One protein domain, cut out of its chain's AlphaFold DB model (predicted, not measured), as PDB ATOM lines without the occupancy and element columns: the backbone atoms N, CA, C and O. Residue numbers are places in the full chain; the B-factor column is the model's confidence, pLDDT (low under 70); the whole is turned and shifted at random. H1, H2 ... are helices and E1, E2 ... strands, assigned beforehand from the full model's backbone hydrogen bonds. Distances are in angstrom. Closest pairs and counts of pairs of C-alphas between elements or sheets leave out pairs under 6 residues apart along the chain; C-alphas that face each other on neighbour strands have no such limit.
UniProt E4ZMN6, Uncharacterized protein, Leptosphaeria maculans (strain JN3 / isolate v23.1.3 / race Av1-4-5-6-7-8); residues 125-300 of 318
ATOM      1  N   THR A 125     -22.579 -51.477 251.204       95.69
ATOM      2  CA  THR A 125     -23.288 -52.727 250.884       95.69
ATOM      3  C   THR A 125     -22.391 -53.635 250.025       95.69
ATOM      4  O   THR A 125     -21.885 -53.165 248.998       95.69
ATOM      5  N   PRO A 126     -22.181 -54.915 250.389       96.81
ATOM      6  CA  PRO A 126     -21.275 -55.793 249.651       96.81
ATOM      7  C   PRO A 126     -21.700 -56.014 248.195       96.81
ATOM      8  O   PRO A 126     -22.864 -56.298 247.911       96.81
ATOM      9  N   ILE A 127     -20.746 -55.926 247.263       96.56
ATOM     10  CA  ILE A 127     -21.003 -56.095 245.821       96.56
ATOM     11  C   ILE A 127     -20.297 -57.356 245.316       96.56
ATOM     12  O   ILE A 127     -19.079 -57.476 245.444       96.56
ATOM     13  N   CYS A 128     -21.065 -58.293 244.753       98.00
ATOM     14  CA  CYS A 128     -20.643 -59.675 244.507       98.00
ATOM     15  C   CYS A 128     -20.463 -60.048 243.024       98.00
ATOM     16  O   CYS A 128     -21.162 -59.546 242.139       98.00
ATOM     17  N   THR A 129     -19.586 -61.022 242.770       97.88
ATOM     18  CA  THR A 129     -19.568 -61.834 241.546       97.88
ATOM     19  C   THR A 129     -20.808 -62.743 241.467       97.88
ATOM     20  O   THR A 129     -21.469 -62.989 242.477       97.88
ATOM     21  N   PRO A 130     -21.093 -63.351 240.299       96.12
ATOM     22  CA  PRO A 130     -21.758 -64.655 240.258       96.12
ATOM     23  C   PRO A 130     -20.967 -65.703 241.065       96.12
ATOM     24  O   PRO A 130     -19.761 -65.544 241.261       96.12
ATOM     25  N   SER A 131     -21.611 -66.782 241.513       96.00
ATOM     26  CA  SER A 131     -20.921 -67.860 242.240       96.00
ATOM     27  C   SER A 131     -19.814 -68.507 241.401       96.00
ATOM     28  O   SER A 131     -20.055 -68.894 240.258       96.00
ATOM     29  N   LEU A 132     -18.626 -68.653 241.991       94.38
ATOM     30  CA  LEU A 132     -17.451 -69.285 241.386       94.38
ATOM     31  C   LEU A 132     -17.432 -70.790 241.728       94.38
ATOM     32  O   LEU A 132     -17.480 -71.118 242.920       94.38
ATOM     33  N   PRO A 133     -17.416 -71.718 240.746       92.88
ATOM     34  CA  PRO A 133     -17.495 -73.160 240.997       92.88
ATOM     35  C   PRO A 133     -16.459 -73.737 241.972       92.88
ATOM     36  O   PRO A 133     -16.842 -74.533 242.828       92.88
ATOM     37  N   SER A 134     -15.188 -73.335 241.899       90.00
ATOM     38  CA  SER A 134     -14.119 -73.807 242.803       90.00
ATOM     39  C   SER A 134     -14.355 -73.439 244.269       90.00
ATOM     40  O   SER A 134     -14.022 -74.215 245.162       90.00
ATOM     41  N   LEU A 135     -14.966 -72.279 244.519       90.94
ATOM     42  CA  LEU A 135     -15.290 -71.784 245.859       90.94
ATOM     43  C   LEU A 135     -16.700 -72.190 246.321       90.94
ATOM     44  O   LEU A 135     -17.034 -71.999 247.490       90.94
ATOM     45  N   ASN A 136     -17.542 -72.692 245.408       94.38
ATOM     46  CA  ASN A 136     -18.986 -72.892 245.594       94.38
ATOM     47  C   ASN A 136     -19.691 -71.656 246.208       94.38
ATOM     48  O   ASN A 136     -20.605 -71.765 247.027       94.38
ATOM     49  N   SER A 137     -19.210 -70.458 245.867       96.50
ATOM     50  CA  SER A 137     -19.569 -69.203 246.536       96.50
ATOM     51  C   SER A 137     -19.258 -68.006 245.632       96.50
ATOM     52  O   SER A 137     -18.328 -68.092 244.826       96.50
ATOM     53  N   PRO A 138     -19.990 -66.883 245.722       97.69
ATOM     54  CA  PRO A 138     -19.532 -65.631 245.137       97.69
ATOM     55  C   PRO A 138     -18.345 -65.065 245.932       97.69
ATOM     56  O   PRO A 138     -18.214 -65.296 247.135       97.69
ATOM     57  N   LEU A 139     -17.518 -64.264 245.266       98.38
ATOM     58  CA  LEU A 139     -16.612 -63.324 245.919       98.38
ATOM     59  C   LEU A 139     -17.266 -61.947 245.919       98.38
ATOM     60  O   LEU A 139     -17.798 -61.511 244.898       98.38
ATOM     61  N   CYS A 140     -17.225 -61.254 247.049       98.56
ATOM     62  CA  CYS A 140     -17.780 -59.914 247.176       98.56
ATOM     63  C   CYS A 140     -16.740 -58.943 247.729       98.56
ATOM     64  O   CYS A 140     -15.827 -59.332 248.459       98.56
ATOM     65  N   VAL A 141     -16.890 -57.671 247.368       98.69
ATOM     66  CA  VAL A 141     -16.139 -56.569 247.969       98.69
ATOM     67  C   VAL A 141     -16.787 -56.204 249.303       98.69
ATOM     68  O   VAL A 141     -17.956 -55.821 249.332       98.69
ATOM     69  N   TYR A 142     -16.010 -56.296 250.379       98.50
ATOM     70  CA  TYR A 142     -16.353 -55.888 251.738       98.50
ATOM     71  C   TYR A 142     -15.393 -54.780 252.171       98.50
ATOM     72  O   TYR A 142     -14.204 -55.036 252.347       98.50
ATOM     73  N   THR A 143     -15.883 -53.552 252.344       98.44
ATOM     74  CA  THR A 143     -15.031 -52.410 252.710       98.44
ATOM     75  C   THR A 143     -15.505 -51.773 254.003       98.44
ATOM     76  O   THR A 143     -16.669 -51.400 254.122       98.44
ATOM     77  N   SER A 144     -14.596 -51.617 254.963       97.50
ATOM     78  CA  SER A 144     -14.809 -50.843 256.183       97.50
ATOM     79  C   SER A 144     -13.956 -49.579 256.116       97.50
ATOM     80  O   SER A 144     -12.731 -49.659 256.038       97.50
ATOM     81  N   THR A 145     -14.588 -48.406 256.120       96.31
ATOM     82  CA  THR A 145     -13.896 -47.105 256.137       96.31
ATOM     83  C   THR A 145     -13.549 -46.652 257.554       96.31
ATOM     84  O   THR A 145     -12.711 -45.775 257.722       96.31
ATOM     85  N   THR A 146     -14.154 -47.263 258.578       93.56
ATOM     86  CA  THR A 146     -13.908 -46.982 260.002       93.56
ATOM     87  C   THR A 146     -12.827 -47.869 260.622       93.56
ATOM     88  O   THR A 146     -12.264 -47.501 261.655       93.56
ATOM     89  N   PHE A 147     -12.507 -49.011 260.001       95.19
ATOM     90  CA  PHE A 147     -11.473 -49.939 260.466       95.19
ATOM     91  C   PHE A 147     -10.133 -49.238 260.748       95.19
ATOM     92  O   PHE A 147      -9.728 -48.329 260.020       95.19
ATOM     93  N   ALA A 148      -9.444 -49.684 261.805       93.50
ATOM     94  CA  ALA A 148      -8.175 -49.121 262.269       93.50
ATOM     95  C   ALA A 148      -8.210 -47.583 262.404       93.50
ATOM     96  O   ALA A 148      -7.445 -46.865 261.761       93.50
ATOM     97  N   SER A 149      -9.135 -47.083 263.232       91.00
ATOM     98  CA  SER A 149      -9.312 -45.651 263.534       91.00
ATOM     99  C   SER A 149      -9.547 -44.766 262.300       91.00
ATOM    100  O   SER A 149      -9.107 -43.620 262.253       91.00
ATOM    101  N   GLY A 150     -10.249 -45.289 261.292       92.88
ATOM    102  CA  GLY A 150     -10.546 -44.569 260.051       92.88
ATOM    103  C   GLY A 150      -9.486 -44.692 258.952       92.88
ATOM    104  O   GLY A 150      -9.663 -44.096 257.892       92.88
ATOM    105  N   ARG A 151      -8.413 -45.472 259.157       94.38
ATOM    106  CA  ARG A 151      -7.452 -45.820 258.090       94.38
ATOM    107  C   ARG A 151      -8.123 -46.616 256.968       94.38
ATOM    108  O   ARG A 151      -7.816 -46.399 255.802       94.38
ATOM    109  N   GLY A 152      -9.051 -47.501 257.328       96.56
ATOM    110  CA  GLY A 152      -9.851 -48.304 256.408       96.56
ATOM    111  C   GLY A 152      -9.174 -49.583 255.903       96.56
ATOM    112  O   GLY A 152      -7.961 -49.765 256.004       96.56
ATOM    113  N   LEU A 153     -10.003 -50.490 255.383       98.12
ATOM    114  CA  LEU A 153      -9.626 -51.799 254.844       98.12
ATOM    115  C   LEU A 153     -10.695 -52.286 253.853       98.12
ATOM    116  O   LEU A 153     -11.887 -52.214 254.152       98.12
ATOM    117  N   SER A 154     -10.274 -52.832 252.709       98.62
ATOM    118  CA  SER A 154     -11.154 -53.530 251.764       98.62
ATOM    119  C   SER A 154     -10.722 -54.981 251.537       98.62
ATOM    120  O   SER A 154      -9.533 -55.284 251.439       98.62
ATOM    121  N   ILE A 155     -11.692 -55.891 251.466       98.44
ATOM    122  CA  ILE A 155     -11.497 -57.338 251.372       98.44
ATOM    123  C   ILE A 155     -12.359 -57.886 250.228       98.44
ATOM    124  O   ILE A 155     -13.577 -57.732 250.234       98.44
ATOM    125  N   PHE A 156     -11.746 -58.573 249.265       98.62
ATOM    126  CA  PHE A 156     -12.438 -59.316 248.211       98.62
ATOM    127  C   PHE A 156     -12.457 -60.814 248.550       98.62
ATOM    128  O   PHE A 156     -11.493 -61.538 248.293       98.62
ATOM    129  N   THR A 157     -13.526 -61.278 249.201       98.19
ATOM    130  CA  THR A 157     -13.599 -62.631 249.789       98.19
ATOM    131  C   THR A 157     -15.018 -63.213 249.756       98.19
ATOM    132  O   THR A 157     -15.952 -62.564 249.285       98.19
ATOM    133  N   THR A 158     -15.193 -64.457 250.210       97.62
ATOM    134  CA  THR A 158     -16.515 -65.105 250.286       97.62
ATOM    135  C   THR A 158     -17.313 -64.589 251.493       97.62
ATOM    136  O   THR A 158     -16.710 -64.224 252.504       97.62
ATOM    137  N   PRO A 159     -18.660 -64.621 251.471       97.25
ATOM    138  CA  PRO A 159     -19.473 -64.175 252.608       97.25
ATOM    139  C   PRO A 159     -19.161 -64.878 253.939       97.25
ATOM    140  O   PRO A 159     -19.247 -64.266 255.000       97.25
ATOM    141  N   ASN A 160     -18.746 -66.148 253.898       95.69
ATOM    142  CA  ASN A 160     -18.349 -66.896 255.094       95.69
ATOM    143  C   ASN A 160     -17.040 -66.350 255.701       95.69
ATOM    144  O   ASN A 160     -16.962 -66.085 256.899       95.69
ATOM    145  N   LEU A 161     -16.026 -66.114 254.861       96.19
ATOM    146  CA  LEU A 161     -14.759 -65.519 255.295       96.19
ATOM    147  C   LEU A 161     -14.938 -64.066 255.747       96.19
ATOM    148  O   LEU A 161     -14.329 -63.669 256.736       96.19
ATOM    149  N   ALA A 162     -15.811 -63.293 255.094       96.81
ATOM    150  CA  ALA A 162     -16.163 -61.944 255.529       96.81
ATOM    151  C   ALA A 162     -16.768 -61.946 256.941       96.81
ATOM    152  O   ALA A 162     -16.305 -61.197 257.797       96.81
ATOM    153  N   ASN A 163     -17.717 -62.842 257.232       94.94
ATOM    154  CA  ASN A 163     -18.269 -62.993 258.582       94.94
ATOM    155  C   ASN A 163     -17.193 -63.385 259.613       94.94
ATOM    156  O   ASN A 163     -17.224 -62.904 260.745       94.94
ATOM    157  N   HIS A 164     -16.204 -64.201 259.227       93.94
ATOM    158  CA  HIS A 164     -15.067 -64.480 260.101       93.94
ATOM    159  C   HIS A 164     -14.192 -63.238 260.339       93.94
ATOM    160  O   HIS A 164     -13.911 -62.936 261.498       93.94
ATOM    161  N   PHE A 165     -13.815 -62.485 259.299       94.81
ATOM    162  CA  PHE A 165     -13.072 -61.227 259.465       94.81
ATOM    163  C   PHE A 165     -13.827 -60.248 260.371       94.81
ATOM    164  O   PHE A 165     -13.239 -59.734 261.318       94.81
ATOM    165  N   ALA A 166     -15.131 -60.064 260.142       94.12
ATOM    166  CA  ALA A 166     -16.004 -59.221 260.956       94.12
ATOM    167  C   ALA A 166     -15.990 -59.594 262.449       94.12
ATOM    168  O   ALA A 166     -16.038 -58.703 263.288       94.12
ATOM    169  N   SER A 167     -15.876 -60.888 262.777       92.38
ATOM    170  CA  SER A 167     -15.813 -61.382 264.162       92.38
ATOM    171  C   SER A 167     -14.471 -61.160 264.879       92.38
ATOM    172  O   SER A 167     -14.362 -61.445 266.073       92.38
ATOM    173  N   LEU A 168     -13.426 -60.687 264.186       91.25
ATOM    174  CA  LEU A 168     -12.117 -60.470 264.806       91.25
ATOM    175  C   LEU A 168     -12.148 -59.227 265.721       91.25
ATOM    176  O   LEU A 168     -12.620 -58.172 265.289       91.25
ATOM    177  N   PRO A 169     -11.571 -59.277 266.942       90.38
ATOM    178  CA  PRO A 169     -11.643 -58.175 267.911       90.38
ATOM    179  C   PRO A 169     -11.219 -56.797 267.381       90.38
ATOM    180  O   PRO A 169     -11.766 -55.784 267.808       90.38
ATOM    181  N   VAL A 170     -10.298 -56.747 266.413       89.94
ATOM    182  CA  VAL A 170      -9.803 -55.509 265.778       89.94
ATOM    183  C   VAL A 170     -10.851 -54.744 264.953       89.94
ATOM    184  O   VAL A 170     -10.648 -53.563 264.685       89.94
ATOM    185  N   PHE A 171     -11.972 -55.368 264.571       91.12
ATOM    186  CA  PHE A 171     -13.117 -54.670 263.965       91.12
ATOM    187  C   PHE A 171     -14.077 -54.082 265.011       91.12
ATOM    188  O   PHE A 171     -14.805 -53.141 264.705       91.12
ATOM    189  N   HIS A 172     -14.065 -54.601 266.243       88.88
ATOM    190  CA  HIS A 172     -14.932 -54.152 267.338       88.88
ATOM    191  C   HIS A 172     -14.242 -53.171 268.300       88.88
ATOM    192  O   HIS A 172     -14.912 -52.334 268.901       88.88
ATOM    193  N   ASN A 173     -12.918 -53.259 268.460       87.50
ATOM    194  CA  ASN A 173     -12.137 -52.419 269.363       87.50
ATOM    195  C   ASN A 173     -10.832 -51.950 268.697       87.50
ATOM    196  O   ASN A 173      -9.845 -52.687 268.633       87.50
ATOM    197  N   ALA A 174     -10.814 -50.694 268.243       85.12
ATOM    198  CA  ALA A 174      -9.639 -50.079 267.625       85.12
ATOM    199  C   ALA A 174      -8.469 -49.863 268.609       85.12
ATOM    200  O   ALA A 174      -7.318 -49.806 268.169       85.12
ATOM    201  N   SER A 175      -8.723 -49.801 269.924       87.38
ATOM    202  CA  SER A 175      -7.675 -49.609 270.939       87.38
ATOM    203  C   SER A 175      -6.644 -50.736 270.941       87.38
ATOM    204  O   SER A 175      -5.477 -50.467 271.185       87.38
ATOM    205  N   ILE A 176      -7.023 -51.957 270.536       89.19
ATOM    206  CA  ILE A 176      -6.109 -53.108 270.394       89.19
ATOM    207  C   ILE A 176      -4.925 -52.785 269.465       89.19
ATOM    208  O   ILE A 176      -3.815 -53.270 269.674       89.19
ATOM    209  N   LEU A 177      -5.150 -51.955 268.439       91.06
ATOM    210  CA  LEU A 177      -4.107 -51.515 267.510       91.06
ATOM    211  C   LEU A 177      -3.283 -50.359 268.097       91.06
ATOM    212  O   LEU A 177      -2.067 -50.336 267.932       91.06
ATOM    213  N   ALA A 178      -3.923 -49.432 268.817       87.56
ATOM    214  CA  ALA A 178      -3.252 -48.299 269.458       87.56
ATOM    215  C   ALA A 178      -2.356 -48.728 270.637       87.56
ATOM    216  O   ALA A 178      -1.238 -48.241 270.769       87.56
ATOM    217  N   GLU A 179      -2.804 -49.688 271.452       88.44
ATOM    218  CA  GLU A 179      -2.056 -50.288 272.570       88.44
ATOM    219  C   GLU A 179      -0.769 -50.991 272.111       88.44
ATOM    220  O   GLU A 179       0.179 -51.116 272.884       88.44
ATOM    221  N   GLN A 180      -0.723 -51.431 270.851       87.56
ATOM    222  CA  GLN A 180       0.449 -52.049 270.231       87.56
ATOM    223  C   GLN A 180       1.243 -51.071 269.346       87.56
ATOM    224  O   GLN A 180       2.251 -51.477 268.765       87.56
ATOM    225  N   ASP A 181       0.816 -49.806 269.235       90.06
ATOM    226  CA  ASP A 181       1.337 -48.814 268.280       90.06
ATOM    227  C   ASP A 181       1.437 -49.409 266.855       90.06
ATOM    228  O   ASP A 181       2.507 -49.563 266.265       90.06
ATOM    229  N   ILE A 182       0.281 -49.848 266.347       93.00
ATOM    230  CA  ILE A 182       0.065 -50.304 264.970       93.00
ATOM    231  C   ILE A 182      -0.634 -49.180 264.202       93.00
ATOM    232  O   ILE A 182      -1.626 -48.614 264.660       93.00
ATOM    233  N   ASN A 183      -0.149 -48.913 262.991       92.88
ATOM    234  CA  ASN A 183      -0.472 -47.768 262.137       92.88
ATOM    235  C   ASN A 183       0.096 -46.411 262.582       92.88
ATOM    236  O   ASN A 183      -0.097 -45.431 261.860       92.88
ATOM    237  N   GLY A 184       0.829 -46.351 263.696       89.38
ATOM    238  CA  GLY A 184       1.667 -45.201 264.027       89.38
ATOM    239  C   GLY A 184       2.831 -45.048 263.043       89.38
ATOM    240  O   GLY A 184       3.315 -46.029 262.472       89.38
ATOM    241  N   ASP A 185       3.286 -43.813 262.833       87.38
ATOM    242  CA  ASP A 185       4.611 -43.577 262.259       87.38
ATOM    243  C   ASP A 185       5.654 -43.686 263.378       87.38
ATOM    244  O   ASP A 185       5.617 -42.945 264.359       87.38
ATOM    245  N   THR A 186       6.584 -44.627 263.225       87.81
ATOM    246  CA  THR A 186       7.677 -44.862 264.176       87.81
ATOM    247  C   THR A 186       8.797 -43.827 264.049       87.81
ATOM    248  O   THR A 186       9.697 -43.797 264.887       87.81
ATOM    249  N   GLY A 187       8.820 -43.032 262.971       91.44
ATOM    250  CA  GLY A 187       9.906 -42.114 262.616       91.44
ATOM    251  C   GLY A 187      11.214 -42.798 262.188       91.44
ATOM    252  O   GLY A 187      12.125 -42.132 261.694       91.44
ATOM    253  N   THR A 188      11.321 -44.125 262.330       93.31
ATOM    254  CA  THR A 188      12.545 -44.902 262.055       93.31
ATOM    255  C   THR A 188      12.858 -45.050 260.564       93.31
ATOM    256  O   THR A 188      13.984 -45.393 260.192       93.31
ATOM    257  N   TRP A 189      11.883 -44.771 259.698       94.25
ATOM    258  CA  TRP A 189      11.969 -44.900 258.247       94.25
ATOM    259  C   TRP A 189      11.311 -43.713 257.538       94.25
ATOM    260  O   TRP A 189      10.607 -42.911 258.145       94.25
ATOM    261  N   ARG A 190      11.554 -43.610 256.231       94.56
ATOM    262  CA  ARG A 190      10.948 -42.631 255.317       94.56
ATOM    263  C   ARG A 190      10.995 -43.148 253.878       94.56
ATOM    264  O   ARG A 190      11.757 -44.069 253.575       94.56
ATOM    265  N   THR A 191      10.205 -42.567 252.980       93.19
ATOM    266  CA  THR A 191      10.298 -42.851 251.540       93.19
ATOM    267  C   THR A 191      11.350 -41.979 250.851       93.19
ATOM    268  O   THR A 191      11.510 -40.800 251.166       93.19
ATOM    269  N   GLU A 192      12.053 -42.544 249.868       94.00
ATOM    270  CA  GLU A 192      12.920 -41.810 248.938       94.00
ATOM    271  C   GLU A 192      12.783 -42.333 247.505       94.00
ATOM    272  O   GLU A 192      12.590 -43.527 247.275       94.00
ATOM    273  N   THR A 193      12.960 -41.441 246.527       93.62
ATOM    274  CA  THR A 193      13.159 -41.820 245.123       93.62
ATOM    275  C   THR A 193      14.596 -42.300 244.928       93.62
ATOM    276  O   THR A 193      15.526 -41.502 244.832       93.62
ATOM    277  N   ILE A 194      14.776 -43.614 244.837       90.56
ATOM    278  CA  ILE A 194      16.068 -44.268 244.648       90.56
ATOM    279  C   ILE A 194      16.348 -44.395 243.134       90.56
ATOM    280  O   ILE A 194      15.557 -45.023 242.416       90.56
ATOM    281  N   PRO A 195      17.467 -43.843 242.614       91.25
ATOM    282  CA  PRO A 195      17.808 -43.915 241.194       91.25
ATOM    283  C   PRO A 195      17.787 -45.348 240.648       91.25
ATOM    284  O   PRO A 195      18.428 -46.247 241.191       91.25
ATOM    285  N   GLY A 196      17.019 -45.571 239.579       87.69
ATOM    286  CA  GLY A 196      16.862 -46.884 238.944       87.69
ATOM    287  C   GLY A 196      16.037 -47.921 239.724       87.69
ATOM    288  O   GLY A 196      15.817 -49.003 239.189       87.69
ATOM    289  N   LYS A 197      15.559 -47.619 240.944       84.88
ATOM    290  CA  LYS A 197      14.694 -48.512 241.747       84.88
ATOM    291  C   LYS A 197      13.285 -47.954 242.017       84.88
ATOM    292  O   LYS A 197      12.403 -48.726 242.374       84.88
ATOM    293  N   GLY A 198      13.046 -46.654 241.817       88.00
ATOM    294  CA  GLY A 198      11.750 -46.014 242.096       88.00
ATOM    295  C   GLY A 198      11.627 -45.552 243.551       88.00
ATOM    296  O   GLY A 198      12.640 -45.300 244.198       88.00
ATOM    297  N   ILE A 199      10.402 -45.403 244.068       91.12
ATOM    298  CA  ILE A 199      10.177 -44.986 245.464       91.12
ATOM    299  C   ILE A 199      10.322 -46.194 246.394       91.12
ATOM    300  O   ILE A 199       9.516 -47.122 246.317       91.12
ATOM    301  N   GLY A 200      11.309 -46.153 247.290       91.50
ATOM    302  CA  GLY A 200      11.582 -47.195 248.283       91.50
ATOM    303  C   GLY A 200      11.675 -46.657 249.713       91.50
ATOM    304  O   GLY A 200      11.762 -45.450 249.936       91.50
ATOM    305  N   MET A 201      11.649 -47.569 250.683       92.88
ATOM    306  CA  MET A 201      11.848 -47.297 252.106       92.88
ATOM    307  C   MET A 201      13.344 -47.198 252.427       92.88
ATOM    308  O   MET A 201      14.122 -48.084 252.071       92.88
ATOM    309  N   VAL A 202      13.737 -46.151 253.150       93.12
ATOM    310  CA  VAL A 202      15.074 -45.998 253.741       93.12
ATOM    311  C   VAL A 202      14.950 -45.721 255.238       93.12
ATOM    312  O   VAL A 202      13.945 -45.174 255.687       93.12
ATOM    313  N   ALA A 203      15.969 -46.086 256.016       94.38
ATOM    314  CA  ALA A 203      16.013 -45.750 257.436       94.38
ATOM    315  C   ALA A 203      16.263 -44.241 257.637       94.38
ATOM    316  O   ALA A 203      17.032 -43.620 256.898       94.38
ATOM    317  N   SER A 204      15.627 -43.660 258.651       95.38
ATOM    318  CA  SER A 204      15.803 -42.256 259.051       95.38
ATOM    319  C   SER A 204      17.038 -42.047 259.933       95.38
ATOM    320  O   SER A 204      17.584 -40.947 259.980       95.38
ATOM    321  N   HIS A 205      17.503 -43.103 260.603       93.88
ATOM    322  CA  HIS A 205      18.700 -43.137 261.444       93.88
ATOM    323  C   HIS A 205      19.355 -44.532 261.400       93.88
ATOM    324  O   HIS A 205      18.876 -45.433 260.712       93.88
ATOM    325  N   THR A 206      20.468 -44.722 262.115       94.62
ATOM    326  CA  THR A 206      21.035 -46.061 262.361       94.62
ATOM    327  C   THR A 206      20.044 -46.901 263.165       94.62
ATOM    328  O   THR A 206      19.474 -46.390 264.126       94.62
ATOM    329  N   LEU A 207      19.863 -48.165 262.783       93.62
ATOM    330  CA  LEU A 207      18.993 -49.129 263.461       93.62
ATOM    331  C   LEU A 207      19.826 -50.300 263.985       93.62
ATOM    332  O   LEU A 207      20.721 -50.776 263.278       93.62
ATOM    333  N   ASP A 208      19.500 -50.769 265.183       93.25
ATOM    334  CA  ASP A 208      20.091 -51.943 265.817       93.25
ATOM    335  C   ASP A 208      19.252 -53.210 265.566       93.25
ATOM    336  O   ASP A 208      18.097 -53.177 265.127       93.25
ATOM    337  N   PHE A 209      19.846 -54.385 265.802       90.88
ATOM    338  CA  PHE A 209      19.149 -55.653 265.582       90.88
ATOM    339  C   PHE A 209      18.027 -55.855 266.612       90.88
ATOM    340  O   PHE A 209      18.288 -56.081 267.793       90.88
ATOM    341  N   GLY A 210      16.785 -55.840 266.130       89.44
ATOM    342  CA  GLY A 210      15.572 -55.942 266.946       89.44
ATOM    343  C   GLY A 210      14.682 -54.699 266.876       89.44
ATOM    344  O   GLY A 210      13.526 -54.779 267.288       89.44
ATOM    345  N   ASP A 211      15.173 -53.589 266.311       91.12
ATOM    346  CA  ASP A 211      14.389 -52.364 266.146       91.12
ATOM    347  C   ASP A 211      13.147 -52.587 265.273       91.12
ATOM    348  O   ASP A 211      13.208 -53.120 264.157       91.12
ATOM    349  N   ARG A 212      11.991 -52.125 265.764       90.94
ATOM    350  CA  ARG A 212      10.735 -52.177 265.015       90.94
ATOM    351  C   ARG A 212      10.672 -51.036 264.003       90.94
ATOM    352  O   ARG A 212      10.198 -49.950 264.318       90.94
ATOM    353  N   VAL A 213      11.067 -51.332 262.766       92.19
ATOM    354  CA  VAL A 213      10.953 -50.394 261.636       92.19
ATOM    355  C   VAL A 213       9.506 -49.927 261.442       92.19
ATOM    356  O   VAL A 213       9.227 -48.738 261.330       92.19
ATOM    357  N   THR A 214       8.549 -50.855 261.389       92.75
ATOM    358  CA  THR A 214       7.174 -50.522 260.999       92.75
ATOM    359  C   THR A 214       6.161 -51.568 261.468       92.75
ATOM    360  O   THR A 214       6.500 -52.742 261.624       92.75
ATOM    361  N   SER A 215       4.912 -51.150 261.692       94.50
ATOM    362  CA  SER A 215       3.768 -52.045 261.873       94.50
ATOM    363  C   SER A 215       2.486 -51.354 261.406       94.50
ATOM    364  O   SER A 215       2.085 -50.337 261.963       94.50
ATOM    365  N   TYR A 216       1.834 -51.907 260.384       95.12
ATOM    366  CA  TYR A 216       0.587 -51.386 259.817       95.12
ATOM    367  C   TYR A 216      -0.433 -52.514 259.643       95.12
ATOM    368  O   TYR A 216      -0.074 -53.683 259.486       95.12
ATOM    369  N   THR A 217      -1.716 -52.165 259.589       95.94
ATOM    370  CA  THR A 217      -2.756 -53.035 259.036       95.94
ATOM    371  C   THR A 217      -2.750 -52.968 257.502       95.94
ATOM    372  O   THR A 217      -2.412 -51.916 256.934       95.94
ATOM    373  N   PRO A 218      -3.124 -54.064 256.814       96.94
ATOM    374  CA  PRO A 218      -3.223 -54.075 255.359       96.94
ATOM    375  C   PRO A 218      -4.313 -53.108 254.886       96.94
ATOM    376  O   PRO A 218      -5.271 -52.835 255.608       96.94
ATOM    377  N   ALA A 219      -4.165 -52.607 253.662       98.25
ATOM    378  CA  ALA A 219      -5.165 -51.776 252.990       98.25
ATOM    379  C   ALA A 219      -6.163 -52.624 252.188       98.25
ATOM    380  O   ALA A 219      -7.343 -52.291 252.072       98.25
ATOM    381  N   PHE A 220      -5.663 -53.727 251.628       98.69
ATOM    382  CA  PHE A 220      -6.393 -54.600 250.722       98.69
ATOM    383  C   PHE A 220      -6.078 -56.070 251.003       98.69
ATOM    384  O   PHE A 220      -4.912 -56.423 251.200       98.69
ATOM    385  N   LEU A 221      -7.109 -56.917 250.971       98.31
ATOM    386  CA  LEU A 221      -6.998 -58.372 250.856       98.31
ATOM    387  C   LEU A 221      -7.866 -58.879 249.696       98.31
ATOM    388  O   LEU A 221      -8.960 -58.370 249.464       98.31
ATOM    389  N   ALA A 222      -7.442 -59.953 249.042       98.31
ATOM    390  CA  ALA A 222      -8.263 -60.749 248.135       98.31
ATOM    391  C   ALA A 222      -8.002 -62.242 248.346       98.31
ATOM    392  O   ALA A 222      -6.865 -62.629 248.602       98.31
ATOM    393  N   VAL A 223      -9.017 -63.094 248.192       97.38
ATOM    394  CA  VAL A 223      -8.802 -64.545 248.032       97.38
ATOM    395  C   VAL A 223      -7.933 -64.788 246.795       97.38
ATOM    396  O   VAL A 223      -8.139 -64.161 245.754       97.38
ATOM    397  N   LEU A 224      -6.959 -65.692 246.905       95.88
ATOM    398  CA  LEU A 224      -6.155 -66.136 245.771       95.88
ATOM    399  C   LEU A 224      -6.974 -67.120 244.919       95.88
ATOM    400  O   LEU A 224      -7.054 -68.303 245.237       95.88
ATOM    401  N   GLU A 225      -7.583 -66.610 243.847       93.75
ATOM    402  CA  GLU A 225      -8.345 -67.380 242.855       93.75
ATOM    403  C   GLU A 225      -7.779 -67.228 241.435       93.75
ATOM    404  O   GLU A 225      -7.101 -66.246 241.123       93.75
ATOM    405  N   ASP A 226      -8.073 -68.201 240.573       93.31
ATOM    406  CA  ASP A 226      -7.613 -68.285 239.185       93.31
ATOM    407  C   ASP A 226      -8.747 -68.287 238.134       93.31
ATOM    408  O   ASP A 226      -8.470 -68.203 236.935       93.31
ATOM    409  N   GLU A 227     -10.019 -68.307 238.548       94.75
ATOM    410  CA  GLU A 227     -11.179 -68.340 237.644       94.75
ATOM    411  C   GLU A 227     -11.485 -66.998 236.966       94.75
ATOM    412  O   GLU A 227     -11.940 -66.955 235.816       94.75
ATOM    413  N   LEU A 228     -11.289 -65.874 237.662       96.62
ATOM    414  CA  LEU A 228     -11.643 -64.566 237.131       96.62
ATOM    415  C   LEU A 228     -10.664 -64.165 236.019       96.62
ATOM    416  O   LEU A 228      -9.472 -63.937 236.236       96.62
ATOM    417  N   GLY A 229     -11.187 -63.986 234.807       97.00
ATOM    418  CA  GLY A 229     -10.436 -63.336 233.734       97.00
ATOM    419  C   GLY A 229      -9.948 -61.948 234.173       97.00
ATOM    420  O   GLY A 229     -10.689 -61.208 234.818       97.00
ATOM    421  N   THR A 230      -8.718 -61.583 233.804       96.56
ATOM    422  CA  THR A 230      -7.996 -60.368 234.241       96.56
ATOM    423  C   THR A 230      -8.856 -59.104 234.374       96.56
ATOM    424  O   THR A 230      -8.830 -58.449 235.412       96.56
ATOM    425  N   LEU A 231      -9.657 -58.765 233.357       97.38
ATOM    426  CA  LEU A 231     -10.490 -57.551 233.371       97.38
ATOM    427  C   LEU A 231     -11.671 -57.633 234.358       97.38
ATOM    428  O   LEU A 231     -12.105 -56.608 234.880       97.38
ATOM    429  N   ASN A 232     -12.171 -58.836 234.656       97.25
ATOM    430  CA  ASN A 232     -13.185 -59.042 235.690       97.25
ATOM    431  C   ASN A 232     -12.573 -58.898 237.087       97.25
ATOM    432  O   ASN A 232     -13.148 -58.193 237.911       97.25
ATOM    433  N   ARG A 233     -11.403 -59.500 237.349       97.94
ATOM    434  CA  ARG A 233     -10.681 -59.331 238.625       97.94
ATOM    435  C   ARG A 233     -10.373 -57.857 238.889       97.94
ATOM    436  O   ARG A 233     -10.744 -57.330 239.934       97.94
ATOM    437  N   GLU A 234      -9.807 -57.173 237.896       98.25
ATOM    438  CA  GLU A 234      -9.519 -55.737 237.952       98.25
ATOM    439  C   GLU A 234     -10.762 -54.891 238.258       98.25
ATOM    440  O   GLU A 234     -10.690 -53.983 239.082       98.25
ATOM    441  N   LYS A 235     -11.915 -55.185 237.638       98.25
ATOM    442  CA  LYS A 235     -13.177 -54.479 237.921       98.25
ATOM    443  C   LYS A 235     -13.520 -54.535 239.413       98.25
ATOM    444  O   LYS A 235     -13.845 -53.504 239.998       98.25
ATOM    445  N   TRP A 236     -13.458 -55.716 240.028       98.50
ATOM    446  CA  TRP A 236     -13.792 -55.884 241.447       98.50
ATOM    447  C   TRP A 236     -12.749 -55.252 242.366       98.50
ATOM    448  O   TRP A 236     -13.108 -54.597 243.342       98.50
ATOM    449  N   TRP A 237     -11.466 -55.369 242.026       98.56
ATOM    450  CA  TRP A 237     -10.388 -54.772 242.812       98.56
ATOM    451  C   TRP A 237     -10.377 -53.237 242.710       98.56
ATOM    452  O   TRP A 237     -10.111 -52.563 243.701       98.56
ATOM    453  N   ARG A 238     -10.782 -52.648 241.575       98.56
ATOM    454  CA  ARG A 238     -11.043 -51.199 241.486       98.56
ATOM    455  C   ARG A 238     -12.191 -50.752 242.374       98.56
ATOM    456  O   ARG A 238     -12.060 -49.714 243.009       98.56
ATOM    457  N   ILE A 239     -13.281 -51.520 242.451       98.69
ATOM    458  CA  ILE A 239     -14.389 -51.217 243.370       98.69
ATOM    459  C   ILE A 239     -13.869 -51.217 244.816       98.69
ATOM    460  O   ILE A 239     -14.047 -50.219 245.511       98.69
ATOM    461  N   ALA A 240     -13.135 -52.258 245.220       98.62
ATOM    462  CA  ALA A 240     -12.507 -52.367 246.539       98.62
ATOM    463  C   ALA A 240     -11.634 -51.151 246.905       98.62
ATOM    464  O   ALA A 240     -11.873 -50.499 247.920       98.62
ATOM    465  N   ILE A 241     -10.675 -50.781 246.048       98.62
ATOM    466  CA  ILE A 241      -9.793 -49.629 246.302       98.62
ATOM    467  C   ILE A 241     -10.548 -48.291 246.209       98.62
ATOM    468  O   ILE A 241     -10.248 -47.365 246.957       98.62
ATOM    469  N   SER A 242     -11.573 -48.171 245.358       98.25
ATOM    470  CA  SER A 242     -12.380 -46.943 245.262       98.25
ATOM    471  C   SER A 242     -13.217 -46.658 246.514       98.25
ATOM    472  O   SER A 242     -13.466 -45.491 246.811       98.25
ATOM    473  N   GLN A 243     -13.614 -47.703 247.250       98.31
ATOM    474  CA  GLN A 243     -14.416 -47.620 248.476       98.31
ATOM    475  C   GLN A 243     -13.600 -47.305 249.741       98.31
ATOM    476  O   GLN A 243     -14.198 -47.017 250.783       98.31
ATOM    477  N   LEU A 244     -12.264 -47.379 249.679       98.38
ATOM    478  CA  LEU A 244     -11.385 -46.977 250.782       98.38
ATOM    479  C   LEU A 244     -11.525 -45.469 251.088       98.38
ATOM    480  O   LEU A 244     -11.896 -44.705 250.188       98.38
ATOM    481  N   PRO A 245     -11.211 -45.030 252.326       96.81
ATOM    482  CA  PRO A 245     -11.234 -43.616 252.693       96.81
ATOM    483  C   PRO A 245     -10.356 -42.758 251.776       96.81
ATOM    484  O   PRO A 245      -9.221 -43.131 251.477       96.81
ATOM    485  N   ASP A 246     -10.880 -41.601 251.377       94.56
ATOM    486  CA  ASP A 246     -10.105 -40.513 250.776       94.56
ATOM    487  C   ASP A 246      -9.409 -39.671 251.862       94.56
ATOM    488  O   ASP A 246      -9.791 -39.705 253.037       94.56
ATOM    489  N   GLY A 247      -8.382 -38.913 251.469       88.06
ATOM    490  CA  GLY A 247      -7.622 -38.044 252.371       88.06
ATOM    491  C   GLY A 247      -8.457 -36.896 252.947       88.06
ATOM    492  O   GLY A 247      -9.366 -36.377 252.295       88.06
ATOM    493  N   LYS A 248      -8.130 -36.471 254.172       85.19
ATOM    494  CA  LYS A 248      -8.704 -35.277 254.811       85.19
ATOM    495  C   LYS A 248      -7.665 -34.170 254.858       85.19
ATOM    496  O   LYS A 248      -6.489 -34.449 255.045       85.19
ATOM    497  N   ASP A 249      -8.107 -32.930 254.665       83.94
ATOM    498  CA  ASP A 249      -7.328 -31.705 254.908       83.94
ATOM    499  C   ASP A 249      -5.940 -31.624 254.221       83.94
ATOM    500  O   ASP A 249      -5.109 -30.787 254.568       83.94
ATOM    501  N   GLY A 250      -5.714 -32.446 253.186       79.75
ATOM    502  CA  GLY A 250      -4.464 -32.542 252.423       79.75
ATOM    503  C   GLY A 250      -3.549 -33.719 252.794       79.75
ATOM    504  O   GLY A 250      -2.498 -33.866 252.173       79.75
ATOM    505  N   GLU A 251      -3.923 -34.560 253.761       86.94
ATOM    506  CA  GLU A 251      -3.161 -35.750 254.159       86.94
ATOM    507  C   GLU A 251      -3.328 -36.927 253.178       86.94
ATOM    508  O   GLU A 251      -4.403 -37.152 252.619       86.94
ATOM    509  N   GLU A 252      -2.259 -37.712 252.996       90.75
ATOM    510  CA  GLU A 252      -2.228 -38.885 252.111       90.75
ATOM    511  C   GLU A 252      -2.980 -40.078 252.736       90.75
ATOM    512  O   GLU A 252      -2.578 -40.619 253.773       90.75
ATOM    513  N   SER A 253      -4.058 -40.533 252.091       95.50
ATOM    514  CA  SER A 253      -4.851 -41.668 252.577       95.50
ATOM    515  C   SER A 253      -4.189 -43.024 252.307       95.50
ATOM    516  O   SER A 253      -3.262 -43.158 251.505       95.50
ATOM    517  N   VAL A 254      -4.724 -44.094 252.911       96.75
ATOM    518  CA  VAL A 254      -4.283 -45.466 252.593       96.75
ATOM    519  C   VAL A 254      -4.527 -45.834 251.117       96.75
ATOM    520  O   VAL A 254      -3.796 -46.643 250.544       96.75
ATOM    521  N   LYS A 255      -5.537 -45.215 250.496       97.62
ATOM    522  CA  LYS A 255      -5.930 -45.367 249.092       97.62
ATOM    523  C   LYS A 255      -4.926 -44.687 248.162       97.62
ATOM    524  O   LYS A 255      -4.482 -45.313 247.201       97.62
ATOM    525  N   ASP A 256      -4.493 -43.473 248.497       96.75
ATOM    526  CA  ASP A 256      -3.436 -42.756 247.774       96.75
ATOM    527  C   ASP A 256      -2.104 -43.514 247.867       96.75
ATOM    528  O   ASP A 256      -1.495 -43.835 246.841       96.75
ATOM    529  N   LYS A 257      -1.721 -43.931 249.084       96.69
ATOM    530  CA  LYS A 257      -0.531 -44.760 249.336       96.69
ATOM    531  C   LYS A 257      -0.524 -46.037 248.508       96.69
ATOM    532  O   LYS A 257       0.509 -46.378 247.932       96.69
ATOM    533  N   PHE A 258      -1.662 -46.736 248.444       98.19
ATOM    534  CA  PHE A 258      -1.840 -47.936 247.625       98.19
ATOM    535  C   PHE A 258      -1.693 -47.619 246.129       98.19
ATOM    536  O   PHE A 258      -0.965 -48.311 245.423       98.19
ATOM    537  N   MET A 259      -2.350 -46.568 245.632       97.50
ATOM    538  CA  MET A 259      -2.314 -46.202 244.210       97.50
ATOM    539  C   MET A 259      -0.943 -45.676 243.752       97.50
ATOM    540  O   MET A 259      -0.609 -45.796 242.573       97.50
ATOM    541  N   GLY A 260      -0.131 -45.150 244.673       95.38
ATOM    542  CA  GLY A 260       1.257 -44.742 244.446       95.38
ATOM    543  C   GLY A 260       2.297 -45.872 244.508       95.38
ATOM    544  O   GLY A 260       3.499 -45.580 244.490       95.38
ATOM    545  N   LEU A 261       1.891 -47.139 244.647       96.31
ATOM    546  CA  LEU A 261       2.795 -48.296 244.689       96.31
ATOM    547  C   LEU A 261       3.429 -48.629 243.324       96.31
ATOM    548  O   LEU A 261       3.046 -48.112 242.275       96.31
ATOM    549  N   ALA A 262       4.433 -49.512 243.345       94.50
ATOM    550  CA  ALA A 262       5.080 -50.013 242.133       94.50
ATOM    551  C   ALA A 262       4.113 -50.841 241.262       94.50
ATOM    552  O   ALA A 262       3.121 -51.374 241.750       94.50
ATOM    553  N   THR A 263       4.426 -50.987 239.975       95.12
ATOM    554  CA  THR A 263       3.682 -51.813 239.001       95.12
ATOM    555  C   THR A 263       4.660 -52.699 238.229       95.12
ATOM    556  O   THR A 263       5.835 -52.348 238.116       95.12
ATOM    557  N   VAL A 264       4.211 -53.848 237.711       92.56
ATOM    558  CA  VAL A 264       5.058 -54.759 236.916       92.56
ATOM    559  C   VAL A 264       5.097 -54.341 235.444       92.56
ATOM    560  O   VAL A 264       6.136 -54.483 234.802       92.56
ATOM    561  N   TYR A 265       3.982 -53.836 234.902       93.00
ATOM    562  CA  TYR A 265       3.839 -53.540 233.469       93.00
ATOM    563  C   TYR A 265       3.473 -52.083 233.158       93.00
ATOM    564  O   TYR A 265       3.789 -51.603 232.071       93.00
ATOM    565  N   GLY A 266       2.810 -51.379 234.080       93.81
ATOM    566  CA  GLY A 266       2.334 -50.008 233.879       93.81
ATOM    567  C   GLY A 266       1.079 -49.903 233.003       93.81
ATOM    568  O   GLY A 266       0.805 -48.840 232.450       93.81
ATOM    569  N   ASP A 267       0.314 -50.988 232.844       95.69
ATOM    570  CA  ASP A 267      -0.906 -50.989 232.028       95.69
ATOM    571  C   ASP A 267      -2.095 -50.431 232.824       95.69
ATOM    572  O   ASP A 267      -2.706 -51.118 233.645       95.69
ATOM    573  N   GLU A 268      -2.461 -49.177 232.546       95.94
ATOM    574  CA  GLU A 268      -3.568 -48.471 233.205       95.94
ATOM    575  C   GLU A 268      -4.934 -49.165 233.080       95.94
ATOM    576  O   GLU A 268      -5.844 -48.853 233.849       95.94
ATOM    577  N   ARG A 269      -5.103 -50.140 232.175       97.12
ATOM    578  CA  ARG A 269      -6.326 -50.961 232.086       97.12
ATOM    579  C   ARG A 269      -6.426 -51.998 233.204       97.12
ATOM    580  O   ARG A 269      -7.523 -52.482 233.455       97.12
ATOM    581  N   VAL A 270      -5.303 -52.347 233.835       97.75
ATOM    582  CA  VAL A 270      -5.168 -53.371 234.890       97.75
ATOM    583  C   VAL A 270      -4.364 -52.871 236.102       97.75
ATOM    584  O   VAL A 270      -3.811 -53.668 236.857       97.75
ATOM    585  N   LYS A 271      -4.296 -51.544 236.277       98.25
ATOM    586  CA  LYS A 271      -3.524 -50.823 237.302       98.25
ATOM    587  C   LYS A 271      -3.581 -51.441 238.701       98.25
ATOM    588  O   LYS A 271      -2.535 -51.565 239.330       98.25
ATOM    589  N   VAL A 272      -4.762 -51.823 239.198       98.50
ATOM    590  CA  VAL A 272      -4.895 -52.342 240.570       98.50
ATOM    591  C   VAL A 272      -4.338 -53.762 240.662       98.50
ATOM    592  O   VAL A 272      -3.555 -54.052 241.563       98.50
ATOM    593  N   GLN A 273      -4.650 -54.632 239.702       97.69
ATOM    594  CA  GLN A 273      -4.085 -55.977 239.613       97.69
ATOM    595  C   GLN A 273      -2.560 -55.948 239.401       97.69
ATOM    596  O   GLN A 273      -1.858 -56.810 239.923       97.69
ATOM    597  N   ASP A 274      -2.038 -54.956 238.675       97.56
ATOM    598  CA  ASP A 274      -0.603 -54.749 238.440       97.56
ATOM    599  C   ASP A 274       0.128 -54.242 239.702       97.56
ATOM    600  O   ASP A 274       1.220 -54.718 240.019       97.56
ATOM    601  N   ILE A 275      -0.515 -53.368 240.489       98.06
ATOM    602  CA  ILE A 275      -0.058 -52.986 241.836       98.06
ATOM    603  C   ILE A 275      -0.037 -54.209 242.759       98.06
ATOM    604  O   ILE A 275       1.005 -54.519 243.334       98.06
ATOM    605  N   VAL A 276      -1.143 -54.948 242.890       97.75
ATOM    606  CA  VAL A 276      -1.193 -56.133 243.767       97.75
ATOM    607  C   VAL A 276      -0.117 -57.141 243.353       97.75
ATOM    608  O   VAL A 276       0.630 -57.608 244.207       97.75
ATOM    609  N   LYS A 277       0.061 -57.401 242.051       95.75
ATOM    610  CA  LYS A 277       1.088 -58.325 241.544       95.75
ATOM    611  C   LYS A 277       2.521 -57.930 241.929       95.75
ATOM    612  O   LYS A 277       3.337 -58.820 242.149       95.75
ATOM    613  N   ALA A 278       2.834 -56.636 241.999       94.31
ATOM    614  CA  ALA A 278       4.163 -56.147 242.375       94.31
ATOM    615  C   ALA A 278       4.393 -56.054 243.898       94.31
ATOM    616  O   ALA A 278       5.542 -56.075 244.330       94.31
ATOM    617  N   ASN A 279       3.331 -55.924 244.703       96.31
ATOM    618  CA  ASN A 279       3.426 -55.458 246.095       96.31
ATOM    619  C   ASN A 279       2.788 -56.399 247.136       96.31
ATOM    620  O   ASN A 279       2.778 -56.061 248.321       96.31
ATOM    621  N   THR A 280       2.202 -57.524 246.715       95.56
ATOM    622  CA  THR A 280       1.433 -58.402 247.607       95.56
ATOM    623  C   THR A 280       2.283 -59.382 248.409       95.56
ATOM    624  O   THR A 280       3.275 -59.933 247.932       95.56
ATOM    625  N   PHE A 281       1.819 -59.647 249.626       94.94
ATOM    626  CA  PHE A 281       2.268 -60.729 250.482       94.94
ATOM    627  C   PHE A 281       1.152 -61.775 250.595       94.94
ATOM    628  O   PHE A 281      -0.020 -61.423 250.753       94.94
ATOM    629  N   GLN A 282       1.509 -63.057 250.532       93.56
ATOM    630  CA  GLN A 282       0.564 -64.159 250.716       93.56
ATOM    631  C   GLN A 282       0.388 -64.471 252.208       93.56
ATOM    632  O   GLN A 282       1.371 -64.583 252.942       93.56
ATOM    633  N   LEU A 283      -0.862 -64.652 252.638       92.06
ATOM    634  CA  LEU A 283      -1.231 -65.098 253.984       92.06
ATOM    635  C   LEU A 283      -2.359 -66.134 253.923       92.06
ATOM    636  O   LEU A 283      -3.090 -66.201 252.936       92.06
ATOM    637  N   GLU A 284      -2.523 -66.927 254.979       92.75
ATOM    638  CA  GLU A 284      -3.601 -67.914 255.089       92.75
ATOM    639  C   GLU A 284      -4.592 -67.501 256.185       92.75
ATOM    640  O   GLU A 284      -4.195 -67.135 257.291       92.75
ATOM    641  N   VAL A 285      -5.891 -67.564 255.885       90.12
ATOM    642  CA  VAL A 285      -6.987 -67.359 256.846       90.12
ATOM    643  C   VAL A 285      -7.981 -68.497 256.669       90.12
ATOM    644  O   VAL A 285      -8.486 -68.706 255.568       90.12
ATOM    645  N   GLN A 286      -8.263 -69.235 257.747       90.69
ATOM    646  CA  GLN A 286      -9.176 -70.393 257.748       90.69
ATOM    647  C   GLN A 286      -8.847 -71.442 256.660       90.69
ATOM    648  O   GLN A 286      -9.744 -71.983 256.017       90.69
ATOM    649  N   GLY A 287      -7.557 -71.712 256.419       91.50
ATOM    650  CA  GLY A 287      -7.104 -72.637 255.370       91.50
ATOM    651  C   GLY A 287      -7.158 -72.080 253.940       91.50
ATOM    652  O   GLY A 287      -6.851 -72.803 252.995       91.50
ATOM    653  N   ILE A 288      -7.555 -70.815 253.756       93.88
ATOM    654  CA  ILE A 288      -7.691 -70.168 252.446       93.88
ATOM    655  C   ILE A 288      -6.586 -69.131 252.247       93.88
ATOM    656  O   ILE A 288      -6.412 -68.204 253.045       93.88
ATOM    657  N   ASN A 289      -5.863 -69.266 251.135       95.69
ATOM    658  CA  ASN A 289      -4.825 -68.327 250.734       95.69
ATOM    659  C   ASN A 289      -5.426 -66.994 250.279       95.69
ATOM    660  O   ASN A 289      -6.356 -66.953 249.472       95.69
ATOM    661  N   HIS A 290      -4.848 -65.907 250.774       96.31
ATOM    662  CA  HIS A 290      -5.185 -64.540 250.413       96.31
ATOM    663  C   HIS A 290      -3.933 -63.791 249.949       96.31
ATOM    664  O   HIS A 290      -2.844 -63.952 250.504       96.31
ATOM    665  N   LEU A 291      -4.115 -62.936 248.949       97.81
ATOM    666  CA  LEU A 291      -3.194 -61.873 248.571       97.81
ATOM    667  C   LEU A 291      -3.514 -60.643 249.421       97.81
ATOM    668  O   LEU A 291      -4.652 -60.180 249.413       97.81
ATOM    669  N   ALA A 292      -2.537 -60.104 250.143       97.69
ATOM    670  CA  ALA A 292      -2.694 -58.908 250.966       97.69
ATOM    671  C   ALA A 292      -1.676 -57.824 250.583       97.69
ATOM    672  O   ALA A 292      -0.588 -58.138 250.099       97.69
ATOM    673  N   VAL A 293      -2.019 -56.548 250.780       98.38
ATOM    674  CA  VAL A 293      -1.139 -55.403 250.477       98.38
ATOM    675  C   VAL A 293      -1.089 -54.434 251.658       98.38
ATOM    676  O   VAL A 293      -2.121 -53.973 252.151       98.38
ATOM    677  N   TRP A 294       0.133 -54.088 252.062       97.31
ATOM    678  CA  TRP A 294       0.461 -53.108 253.097       97.31
ATOM    679  C   TRP A 294       1.253 -51.964 252.448       97.31
ATOM    680  O   TRP A 294       2.455 -52.130 252.254       97.31
ATOM    681  N   PRO A 295       0.633 -50.825 252.089       96.44
ATOM    682  CA  PRO A 295       1.285 -49.824 251.242       96.44
ATOM    683  C   PRO A 295       2.626 -49.297 251.770       96.44
ATOM    684  O   PRO A 295       3.556 -49.098 250.993       96.44
ATOM    685  N   GLU A 296       2.759 -49.124 253.083       94.69
ATOM    686  CA  GLU A 296       4.014 -48.740 253.726       94.69
ATOM    687  C   GLU A 296       5.064 -49.865 253.650       94.69
ATOM    688  O   GLU A 296       6.157 -49.653 253.125       94.69
ATOM    689  N   THR A 297       4.726 -51.088 254.078       93.31
ATOM    690  CA  THR A 297       5.625 -52.261 254.035       93.31
ATOM    691  C   THR A 297       6.067 -52.614 252.610       93.31
ATOM    692  O   THR A 297       7.214 -53.002 252.397       93.31
ATOM    693  N   SER A 298       5.198 -52.433 251.613       94.12
ATOM    694  CA  SER A 298       5.489 -52.677 250.194       94.12
ATOM    695  C   SER A 298       6.512 -51.698 249.590       94.12
ATOM    696  O   SER A 298       6.949 -51.903 248.461       94.12
ATOM    697  N   ARG A 299       6.952 -50.660 250.322       93.19
ATOM    698  CA  ARG A 299       8.109 -49.826 249.936       93.19
ATOM    699  C   ARG A 299       9.461 -50.484 250.239       93.19
ATOM    700  O   ARG A 299      10.487 -49.972 249.788       93.19
ATOM    701  N   LEU A 300       9.501 -51.585 250.993       89.12
ATOM    702  CA  LEU A 300      10.733 -52.337 251.251       89.12
ATOM    703  C   LEU A 300      11.270 -52.978 249.960       89.12
ATOM    704  O   LEU A 300      10.533 -53.591 249.190       89.12
TER     705      LEU A 300
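Overview. This is residues 125 to 300 of the 318 residues of an uncharacterized protein of Leptosphaeria maculans (strain JN3 / isolate v23.1.3 / race Av1-4-5-6-7-8) (UniProt E4ZMN6). A strongly twisted five-stranded sheet forms the body, with H4 and H6 packed over one face and the short helix H1 over the other; a separate two-stranded hairpin, E3 and E4, lies away from it toward one end of the longest axis. H2 and H3 lie between H1 and that hairpin along the chain, off the sheet. The printed part has 176 residues with six named helices and seven named strands, in the order E1 E2 H1 H2 H3 E3 E4 E5 H4 H5 H6 E6 E7; the large sheet is mixed, in the order E1 E2 E5 E7 E6. The class is mixed, helices and strands, with 81 residues, under half, in named elements. The whole is compact, with a radius of gyration of the C-alphas of 16.7 A and spans of 52 by 40 by 35 A.

Along the chain. E1, residues 140 to 144, begins at C-alpha 140 (-17.780, -59.914, 247.176). E2 is 153 to 157, H1 159 to 166, H2 169 to 172 and H3 175 to 178. E3, 189 to 194, is 14.2 A long and E4, 198 to 203, 15.9 A. E5 is 220 to 223; H4, 230 to 242, is 17.9 A long. H5 is 254 to 259, H6 271 to 279 and E6 281 to 285. E7, 288 to 293, is 16.3 A long and ends at C-alpha 293 (-1.139, -55.403, 250.477).

Arrangement. E1 and E2 form an antiparallel hairpin, with N 142 and O 155 at 2.8 A. E2 and E5 are parallel, with N 156 and O 221 at 2.8 A. E5 and E7 are antiparallel, with N 222 and O 291 at 2.8 A. E6 and E7 form an antiparallel hairpin, with N 290 and O 283 at 2.8 A. There are three layers, helices on both faces of the sheet: H4 and H6 on one face, H1 on the other. H4 runs along the strands at a height over the sheet of 9.3 A; its closest C-alphas to E2 are Ala 240 and Ser 154, 5.5 A. H4 and H6 touch about perpendicular, 86 degrees, closest at the C-alphas of Glu 234 and Gln 273, 5.7 A. H5 only grazes the sheet. H2 and H3 touch only at the corner, and only just, with 3 pairs of C-alphas within 8 A; the closest are Val 170 and Ile 176, 6.4 A. E3 and E4 form an antiparallel hairpin, with N 194 and O 198 at 2.8 A, and E3 and E5 are apart. Every O i to N i+4 pair is within hydrogen-bond range in H1, H4, H5 and H6; H2 and H3 are too short for such a pair.

Size, cuts and confidence. The C-alphas farthest apart are those of Pro 133 and Thr 206, 51.7 A. The printed part has no cut. The links E4 to E5, H4 to H5 and H5 to H6 are long. Mean pLDDT of the printed part is 94.3, and no printed residue is under 70.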